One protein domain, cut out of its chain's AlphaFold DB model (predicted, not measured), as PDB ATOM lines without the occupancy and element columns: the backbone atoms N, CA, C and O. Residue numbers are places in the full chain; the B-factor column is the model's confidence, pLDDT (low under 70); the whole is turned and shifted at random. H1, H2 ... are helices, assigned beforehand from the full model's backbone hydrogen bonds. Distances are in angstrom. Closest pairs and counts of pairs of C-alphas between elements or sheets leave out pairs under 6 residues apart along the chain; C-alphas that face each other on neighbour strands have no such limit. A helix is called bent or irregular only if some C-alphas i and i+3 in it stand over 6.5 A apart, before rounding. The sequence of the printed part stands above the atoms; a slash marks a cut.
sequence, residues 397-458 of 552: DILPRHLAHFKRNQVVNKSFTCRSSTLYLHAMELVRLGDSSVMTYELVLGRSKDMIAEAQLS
ATOM      1  N   ASP A 397     -57.165 -31.975 -46.238       65.81
ATOM      2  CA  ASP A 397     -57.772 -33.244 -45.798       65.81
ATOM      3  C   ASP A 397     -58.221 -34.154 -46.956       65.81
ATOM      4  O   ASP A 397     -58.248 -35.381 -46.815       65.81
ATOM      5  N   ILE A 398     -58.518 -33.565 -48.122       59.06
ATOM      6  CA  ILE A 398     -58.808 -34.283 -49.374       59.06
ATOM      7  C   ILE A 398     -57.859 -33.752 -50.449       59.06
ATOM      8  O   ILE A 398     -58.107 -32.717 -51.061       59.06
ATOM      9  N   LEU A 399     -56.763 -34.476 -50.649       61.00
ATOM     10  CA  LEU A 399     -55.762 -34.225 -51.683       61.00
ATOM     11  C   LEU A 399     -55.890 -35.304 -52.775       61.00
ATOM     12  O   LEU A 399     -56.104 -36.472 -52.433       61.00
ATOM     13  N   PRO A 400     -55.739 -34.962 -54.070       60.34
ATOM     14  CA  PRO A 400     -55.602 -35.944 -55.148       60.34
ATOM     15  C   PRO A 400     -54.523 -36.988 -54.838       60.34
ATOM     16  O   PRO A 400     -53.554 -36.677 -54.148       60.34
ATOM     17  N   ARG A 401     -54.632 -38.207 -55.394       54.38
ATOM     18  CA  ARG A 401     -53.703 -39.325 -55.097       54.38
ATOM     19  C   ARG A 401     -52.218 -38.934 -55.205       54.38
ATOM     20  O   ARG A 401     -51.431 -39.336 -54.356       54.38
ATOM     21  N   HIS A 402     -51.848 -38.100 -56.180       57.97
ATOM     22  CA  HIS A 402     -50.469 -37.627 -56.366       57.97
ATOM     23  C   HIS A 402     -49.997 -36.602 -55.310       57.97
ATOM     24  O   HIS A 402     -48.801 -36.507 -55.054       57.97
ATOM     25  N   LEU A 403     -50.912 -35.885 -54.645       55.94
ATOM     26  CA  LEU A 403     -50.622 -34.938 -53.555       55.94
ATOM     27  C   LEU A 403     -50.870 -35.526 -52.156       55.94
ATOM     28  O   LEU A 403     -50.720 -34.820 -51.162       55.94
ATOM     29  N   ALA A 404     -51.221 -36.812 -52.041       59.50
ATOM     30  CA  ALA A 404     -51.521 -37.463 -50.761       59.50
ATOM     31  C   ALA A 404     -50.367 -37.392 -49.735       59.50
ATOM     32  O   ALA A 404     -50.607 -37.484 -48.532       59.50
ATOM     33  N   HIS A 405     -49.133 -37.164 -50.195       53.66
ATOM     34  CA  HIS A 405     -47.948 -36.954 -49.361       53.66
ATOM     35  C   HIS A 405     -47.924 -35.609 -48.603       53.66
ATOM     36  O   HIS A 405     -47.113 -35.443 -47.697       53.66
ATOM     37  N   PHE A 406     -48.818 -34.666 -48.927       51.38
ATOM     38  CA  PHE A 406     -49.047 -33.430 -48.158       51.38
ATOM     39  C   PHE A 406     -50.173 -33.558 -47.116       51.38
ATOM     40  O   PHE A 406     -50.531 -32.573 -46.465       51.38
ATOM     41  N   LYS A 407     -50.782 -34.744 -46.960       57.56
ATOM     42  CA  LYS A 407     -51.886 -34.940 -46.014       57.56
ATOM     43  C   LYS A 407     -51.385 -34.768 -44.578       57.56
ATOM     44  O   LYS A 407     -50.361 -35.333 -44.203       57.56
ATOM     45  N   ARG A 408     -52.159 -34.029 -43.775       52.31
ATOM     46  CA  ARG A 408     -51.837 -33.472 -42.439       52.31
ATOM     47  C   ARG A 408     -51.143 -34.408 -41.432       52.31
ATOM     48  O   ARG A 408     -50.474 -33.922 -40.529       52.31
ATOM     49  N   ASN A 409     -51.289 -35.724 -41.597       50.97
ATOM     50  CA  ASN A 409     -50.814 -36.743 -40.658       50.97
ATOM     51  C   ASN A 409     -49.590 -37.535 -41.166       50.97
ATOM     52  O   ASN A 409     -49.138 -38.454 -40.486       50.97
ATOM     53  N   GLN A 410     -49.048 -37.229 -42.353       47.19
ATOM     54  CA  GLN A 410     -47.820 -37.868 -42.826       47.19
ATOM     55  C   GLN A 410     -46.606 -37.087 -42.302       47.19
ATOM     56  O   GLN A 410     -46.302 -35.996 -42.775       47.19
ATOM     57  N   VAL A 411     -45.947 -37.647 -41.281       46.34
ATOM     58  CA  VAL A 411     -44.786 -37.055 -40.591       46.34
ATOM     59  C   VAL A 411     -43.755 -36.529 -41.597       46.34
ATOM     60  O   VAL A 411     -43.356 -37.254 -42.511       46.34
ATOM     61  N   VAL A 412     -43.306 -35.285 -41.378       49.72
ATOM     62  CA  VAL A 412     -42.488 -34.453 -42.288       49.72
ATOM     63  C   VAL A 412     -41.323 -35.212 -42.955       49.72
ATOM     64  O   VAL A 412     -41.067 -35.027 -44.141       49.72
ATOM     65  N   ASN A 413     -40.702 -36.159 -42.245       47.12
ATOM     66  CA  ASN A 413     -39.567 -36.975 -42.702       47.12
ATOM     67  C   ASN A 413     -39.843 -38.030 -43.804       47.12
ATOM     68  O   ASN A 413     -38.929 -38.784 -44.139       47.12
ATOM     69  N   LYS A 414     -41.058 -38.158 -44.370       47.50
ATOM     70  CA  LYS A 414     -41.362 -39.223 -45.364       47.50
ATOM     71  C   LYS A 414     -41.640 -38.769 -46.801       47.50
ATOM     72  O   LYS A 414     -41.545 -39.608 -47.705       47.50
ATOM     73  N   SER A 415     -41.919 -37.493 -47.071       55.69
ATOM     74  CA  SER A 415     -42.140 -37.052 -48.460       55.69
ATOM     75  C   SER A 415     -40.855 -37.196 -49.294       55.69
ATOM     76  O   SER A 415     -39.743 -37.085 -48.771       55.69
ATOM     77  N   PHE A 416     -40.988 -37.512 -50.588       53.16
ATOM     78  CA  PHE A 416     -39.836 -37.599 -51.499       53.16
ATOM     79  C   PHE A 416     -39.117 -36.247 -51.583       53.16
ATOM     80  O   PHE A 416     -37.902 -36.187 -51.437       53.16
ATOM     81  N   THR A 417     -39.888 -35.166 -51.711       48.38
ATOM     82  CA  THR A 417     -39.388 -33.790 -51.785       48.38
ATOM     83  C   THR A 417     -38.574 -33.404 -50.552       48.38
ATOM     84  O   THR A 417     -37.454 -32.941 -50.715       48.38
ATOM     85  N   CYS A 418     -39.060 -33.664 -49.329       54.44
ATOM     86  CA  CYS A 418     -38.304 -33.347 -48.110       54.44
ATOM     87  C   CYS A 418     -37.002 -34.157 -48.026       54.44
ATOM     88  O   CYS A 418     -35.934 -33.576 -47.860       54.44
ATOM     89  N   ARG A 419     -37.060 -35.480 -48.250       60.97
ATOM     90  CA  ARG A 419     -35.859 -36.335 -48.271       60.97
ATOM     91  C   ARG A 419     -34.834 -35.866 -49.309       60.97
ATOM     92  O   ARG A 419     -33.647 -35.805 -49.002       60.97
ATOM     93  N   SER A 420     -35.292 -35.494 -50.505       57.97
ATOM     94  CA  SER A 420     -34.437 -34.965 -51.570       57.97
ATOM     95  C   SER A 420     -33.823 -33.611 -51.198       57.97
ATOM     96  O   SER A 420     -32.621 -33.437 -51.380       57.97
ATOM     97  N   SER A 421     -34.603 -32.671 -50.649       60.72
ATOM     98  CA  SER A 421     -34.110 -31.359 -50.201       60.72
ATOM     99  C   SER A 421     -33.056 -31.492 -49.097       60.72
ATOM    100  O   SER A 421     -31.992 -30.884 -49.189       60.72
ATOM    101  N   THR A 422     -33.309 -32.317 -48.074       66.25
ATOM    102  CA  THR A 422     -32.385 -32.518 -46.945       66.25
ATOM    103  C   THR A 422     -31.077 -33.182 -47.375       66.25
ATOM    104  O   THR A 422     -30.004 -32.709 -47.005       66.25
ATOM    105  N   LEU A 423     -31.136 -34.241 -48.193       75.94
ATOM    106  CA  LEU A 423     -29.928 -34.889 -48.720       75.94
ATOM    107  C   LEU A 423     -29.107 -33.929 -49.591       75.94
ATOM    108  O   LEU A 423     -27.883 -33.896 -49.476       75.94
ATOM    109  N   TYR A 424     -29.770 -33.105 -50.409       70.31
ATOM    110  CA  TYR A 424     -29.088 -32.113 -51.235       70.31
ATOM    111  C   TYR A 424     -28.392 -31.033 -50.386       70.31
ATOM    112  O   TYR A 424     -27.235 -30.700 -50.645       70.31
ATOM    113  N   LEU A 425     -29.054 -30.512 -49.342       67.12
ATOM    114  CA  LEU A 425     -28.462 -29.529 -48.422       67.12
ATOM    115  C   LEU A 425     -27.151 -30.037 -47.806       67.12
ATOM    116  O   LEU A 425     -26.133 -29.345 -47.876       67.12
ATOM    117  N   HIS A 426     -27.149 -31.258 -47.265       76.12
ATOM    118  CA  HIS A 426     -25.945 -31.843 -46.671       76.12
ATOM    119  C   HIS A 426     -24.858 -32.150 -47.712       76.12
ATOM    120  O   HIS A 426     -23.680 -31.916 -47.443       76.12
ATOM    121  N   ALA A 427     -25.224 -32.584 -48.923       80.62
ATOM    122  CA  ALA A 427     -24.263 -32.759 -50.013       80.62
ATOM    123  C   ALA A 427     -23.550 -31.439 -50.374       80.62
ATOM    124  O   ALA A 427     -22.337 -31.426 -50.578       80.62
ATOM    125  N   MET A 428     -24.264 -30.307 -50.391       74.31
ATOM    126  CA  MET A 428     -23.657 -28.988 -50.629       74.31
ATOM    127  C   MET A 428     -22.776 -28.504 -49.477       74.31
ATOM    128  O   MET A 428     -21.768 -27.835 -49.716       74.31
ATOM    129  N   GLU A 429     -23.122 -28.835 -48.233       75.69
ATOM    130  CA  GLU A 429     -22.263 -28.541 -47.088       75.69
ATOM    131  C   GLU A 429     -20.945 -29.328 -47.155       75.69
ATOM    132  O   GLU A 429     -19.880 -28.742 -46.943       75.69
ATOM    133  N   LEU A 430     -20.995 -30.604 -47.553       81.44
ATOM    134  CA  LEU A 430     -19.803 -31.416 -47.812       81.44
ATOM    135  C   LEU A 430     -18.929 -30.817 -48.924       81.44
ATOM    136  O   LEU A 430     -17.722 -30.700 -48.726       81.44
ATOM    137  N   VAL A 431     -19.511 -30.359 -50.042       82.88
ATOM    138  CA  VAL A 431     -18.759 -29.651 -51.101       82.88
ATOM    139  C   VAL A 431     -18.073 -28.397 -50.544       82.88
ATOM    140  O   VAL A 431     -16.868 -28.224 -50.718       82.88
ATOM    141  N   ARG A 432     -18.799 -27.559 -49.789       79.56
ATOM    142  CA  ARG A 432     -18.254 -26.332 -49.177       79.56
ATOM    143  C   ARG A 432     -17.102 -26.611 -48.203       79.56
ATOM    144  O   ARG A 432     -16.192 -25.790 -48.085       79.56
ATOM    145  N   LEU A 433     -17.155 -27.724 -47.472       78.88
ATOM    146  CA  LEU A 433     -16.082 -28.156 -46.573       78.88
ATOM    147  C   LEU A 433     -14.899 -28.750 -47.350       78.88
ATOM    148  O   LEU A 433     -13.753 -28.443 -47.021       78.88
ATOM    149  N   GLY A 434     -15.161 -29.523 -48.407       84.56
ATOM    150  CA  GLY A 434     -14.149 -30.050 -49.323       84.56
ATOM    151  C   GLY A 434     -13.285 -28.937 -49.913       84.56
ATOM    152  O   GLY A 434     -12.068 -28.961 -49.734       84.56
ATOM    153  N   ASP A 435     -13.920 -27.906 -50.480       83.00
ATOM    154  CA  ASP A 435     -13.279 -26.734 -51.101       83.00
ATOM    155  C   ASP A 435     -12.352 -25.926 -50.163       83.00
ATOM    156  O   ASP A 435     -11.583 -25.084 -50.628       83.00
ATOM    157  N   SER A 436     -12.409 -26.138 -48.840       83.75
ATOM    158  CA  SER A 436     -11.649 -25.332 -47.872       83.75
ATOM    159  C   SER A 436     -10.135 -25.600 -47.865       83.75
ATOM    160  O   SER A 436      -9.361 -24.729 -47.464       83.75
ATOM    161  N   SER A 437      -9.692 -26.780 -48.316       89.62
ATOM    162  CA  SER A 437      -8.280 -27.165 -48.437       89.62
ATOM    163  C   SER A 437      -8.106 -28.428 -49.295       89.62
ATOM    164  O   SER A 437      -9.036 -29.212 -49.463       89.62
ATOM    165  N   VAL A 438      -6.886 -28.698 -49.775       88.75
ATOM    166  CA  VAL A 438      -6.584 -29.943 -50.515       88.75
ATOM    167  C   VAL A 438      -6.817 -31.192 -49.648       88.75
ATOM    168  O   VAL A 438      -7.365 -32.181 -50.122       88.75
ATOM    169  N   MET A 439      -6.482 -31.130 -48.354       88.25
ATOM    170  CA  MET A 439      -6.655 -32.257 -47.425       88.25
ATOM    171  C   MET A 439      -8.131 -32.540 -47.112       88.25
ATOM    172  O   MET A 439      -8.533 -33.697 -47.018       88.25
ATOM    173  N   THR A 440      -8.962 -31.500 -46.987       85.88
ATOM    174  CA  THR A 440     -10.416 -31.671 -46.835       85.88
ATOM    175  C   THR A 440     -11.064 -32.151 -48.125       85.88
ATOM    176  O   THR A 440     -11.973 -32.971 -48.054       85.88
ATOM    177  N   TYR A 441     -10.590 -31.702 -49.290       90.50
ATOM    178  CA  TYR A 441     -11.052 -32.195 -50.588       90.50
ATOM    179  C   TYR A 441     -10.803 -33.702 -50.735       90.50
ATOM    180  O   TYR A 441     -11.742 -34.443 -51.017       90.50
ATOM    181  N   GLU A 442      -9.579 -34.175 -50.478       89.94
ATOM    182  CA  GLU A 442      -9.239 -35.603 -50.561       89.94
ATOM    183  C   GLU A 442     -10.049 -36.449 -49.561       89.94
ATOM    184  O   GLU A 442     -10.597 -37.489 -49.935       89.94
ATOM    185  N   LEU A 443     -10.205 -35.972 -48.319       91.19
ATOM    186  CA  LEU A 443     -11.007 -36.638 -47.288       91.19
ATOM    187  C   LEU A 443     -12.489 -36.733 -47.680       91.19
ATOM    188  O   LEU A 443     -13.079 -37.812 -47.593       91.19
ATOM    189  N   VAL A 444     -13.095 -35.623 -48.115       89.75
ATOM    190  CA  VAL A 444     -14.511 -35.586 -48.515       89.75
ATOM    191  C   VAL A 444     -14.735 -36.426 -49.769       89.75
ATOM    192  O   VAL A 444     -15.710 -37.173 -49.817       89.75
ATOM    193  N   LEU A 445     -13.836 -36.373 -50.756       89.44
ATOM    194  CA  LEU A 445     -13.945 -37.163 -51.983       89.44
ATOM    195  C   LEU A 445     -13.842 -38.668 -51.705       89.44
ATOM    196  O   LEU A 445     -14.624 -39.434 -52.267       89.44
ATOM    197  N   GLY A 446     -12.921 -39.088 -50.832       89.38
ATOM    198  CA  GLY A 446     -12.802 -40.481 -50.395       89.38
ATOM    199  C   GLY A 446     -14.085 -40.970 -49.723       89.38
ATOM    200  O   GLY A 446     -14.747 -41.871 -50.232       89.38
ATOM    201  N   ARG A 447     -14.512 -40.288 -48.652       89.94
ATOM    202  CA  ARG A 447     -15.722 -40.659 -47.896       89.94
ATOM    203  C   ARG A 447     -17.006 -40.601 -48.723       89.94
ATOM    204  O   ARG A 447     -17.910 -41.397 -48.493       89.94
ATOM    205  N   SER A 448     -17.090 -39.693 -49.696       87.75
ATOM    206  CA  SER A 448     -18.250 -39.613 -50.590       87.75
ATOM    207  C   SER A 448     -18.348 -40.825 -51.517       87.75
ATOM    208  O   SER A 448     -19.455 -41.282 -51.781       87.75
ATOM    209  N   LYS A 449     -17.219 -41.376 -51.987       86.62
ATOM    210  CA  LYS A 449     -17.211 -42.603 -52.803       86.62
ATOM    211  C   LYS A 449     -17.670 -43.815 -51.995       86.62
ATOM    212  O   LYS A 449     -18.538 -44.542 -52.471       86.62
ATOM    213  N   ASP A 450     -17.156 -43.970 -50.773       88.44
ATOM    214  CA  ASP A 450     -17.568 -45.036 -49.847       88.44
ATOM    215  C   ASP A 450     -19.089 -44.976 -49.598       88.44
ATOM    216  O   ASP A 450     -19.810 -45.948 -49.819       88.44
ATOM    217  N   MET A 451     -19.599 -43.787 -49.252       86.62
ATOM    218  CA  MET A 451     -21.021 -43.543 -48.988       86.62
ATOM    219  C   MET A 451     -21.918 -43.803 -50.212       86.62
ATOM    220  O   MET A 451     -23.028 -44.311 -50.060       86.62
ATOM    221  N   ILE A 452     -21.463 -43.478 -51.430       85.56
ATOM    222  CA  ILE A 452     -22.204 -43.782 -52.667       85.56
ATOM    223  C   ILE A 452     -22.277 -45.298 -52.894       85.56
ATOM    224  O   ILE A 452     -23.355 -45.804 -53.214       85.56
ATOM    225  N   ALA A 453     -21.177 -46.029 -52.688       86.75
ATOM    226  CA  ALA A 453     -21.155 -47.483 -52.823       86.75
ATOM    227  C   ALA A 453     -22.076 -48.165 -51.792       86.75
ATOM    228  O   ALA A 453     -22.886 -49.022 -52.152       86.75
ATOM    229  N   GLU A 454     -22.033 -47.738 -50.526       86.00
ATOM    230  CA  GLU A 454     -22.946 -48.216 -49.478       86.00
ATOM    231  C   GLU A 454     -24.418 -47.914 -49.805       86.00
ATOM    232  O   GLU A 454     -25.280 -48.788 -49.665       86.00
ATOM    233  N   ALA A 455     -24.722 -46.712 -50.307       83.50
ATOM    234  CA  ALA A 455     -26.074 -46.331 -50.708       83.50
ATOM    235  C   ALA A 455     -26.594 -47.166 -51.892       83.50
ATOM    236  O   ALA A 455     -27.751 -47.592 -51.874       83.50
ATOM    237  N   GLN A 456     -25.752 -47.462 -52.887       82.31
ATOM    238  CA  GLN A 456     -26.091 -48.349 -54.009       82.31
ATOM    239  C   GLN A 456     -26.343 -49.792 -53.540       82.31
ATOM    240  O   GLN A 456     -27.338 -50.408 -53.929       82.31
ATOM    241  N   LEU A 457     -25.500 -50.316 -52.643       82.94
ATOM    242  CA  LEU A 457     -25.677 -51.638 -52.029       82.94
ATOM    243  C   LEU A 457     -26.937 -51.722 -51.153       82.94
ATOM    244  O   LEU A 457     -27.547 -52.788 -51.063       82.94
ATOM    245  N   SER A 458     -27.334 -50.625 -50.508       78.00
ATOM    246  CA  SER A 458     -28.580 -50.526 -49.740       78.00
ATOM    247  C   SER A 458     -29.807 -50.464 -50.660       78.00
ATOM    248  O   SER A 458     -30.770 -51.207 -50.466       78.00
TER     249      SER A 458
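AT A GLANCE: This is residues 397 to 458 of the 552 residues of the protein "Protein FAR1-RELATED SEQUENCE 5" of Aegilops tauschii (UniProt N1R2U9). Two long helices, H3 and H2, meet near one end of each as a narrow V, a helical hairpin whose arms spread apart away from the turn; residues 449 to 458 of H3 stick out free. Beyond the end of H2 that lies away from the turn, residues 397 to 415 at the start of the printed part make a looped tail that holds one small, irregular helix, H1, and adds to the length. The printed part has 62 residues with three named helices, in the order H1, H2, H3, and no named strand; the class is all helix. The whole is extended, with a radius of gyration of the C-alphas of 16.8 A, and the C-alphas span 52 by 26 by 16 A.

IN THESE COORDINATES: H3, the longest helix, holds residues 438 to 458 and measures 30.1 A from first to last C-alpha, from C-alpha 438 at (-6.584, -29.943, -50.515) to C-alpha 458 at (-28.580, -50.526, -49.740). H2 holds residues 416 to 434 and measures 26.9 A; its C-alpha 416 is at (-39.836, -37.599, -51.499). H1 holds residues 401 to 406, 10.2 A long. It is irregular: C-alphas 402 and 405 are 7.5 A apart.

HOW THE PARTS SIT: H3 and H2 touch, with 11 pairs of C-alphas within 8 A. Their closest C-alphas, those of Gly 434 and Tyr 441, are 4.0 A apart. H3 touches H2 with residues 440 to 445 alone, and H2 touches H3 with residues 430 to 434 alone. The two run opposite ways at a shallow tilt of 28 degrees, and their centres are 14.0 A apart. They form a helical hairpin over a tight link of three residues. H1 touches no helix: it is apart from H3, and only just apart from H2, with the closest C-alphas 8.4 A apart. In H2 and H3 every O i to N i+4 pair is within hydrogen-bond range; in H1 0 of 2 are, beside 2 of 3 O i to N i+3 pairs.

THE WHOLE: The two C-alphas farthest apart, those of Ile 398 and Val 438, are 52.4 A apart, and the first and last printed C-alphas, of Asp 397 and Ser 458, are 34.2 A apart. Without the residues that stand free, the body of 52 residues spans 52 by 13 by 13 A. The printed part has no cut. The link from H1 to H2, nine residues, is short, and no link is long. The mean pLDDT of the printed part is 71.7; residues 397 to 422 and residue 425 are under 70, while H3 has a mean of 87.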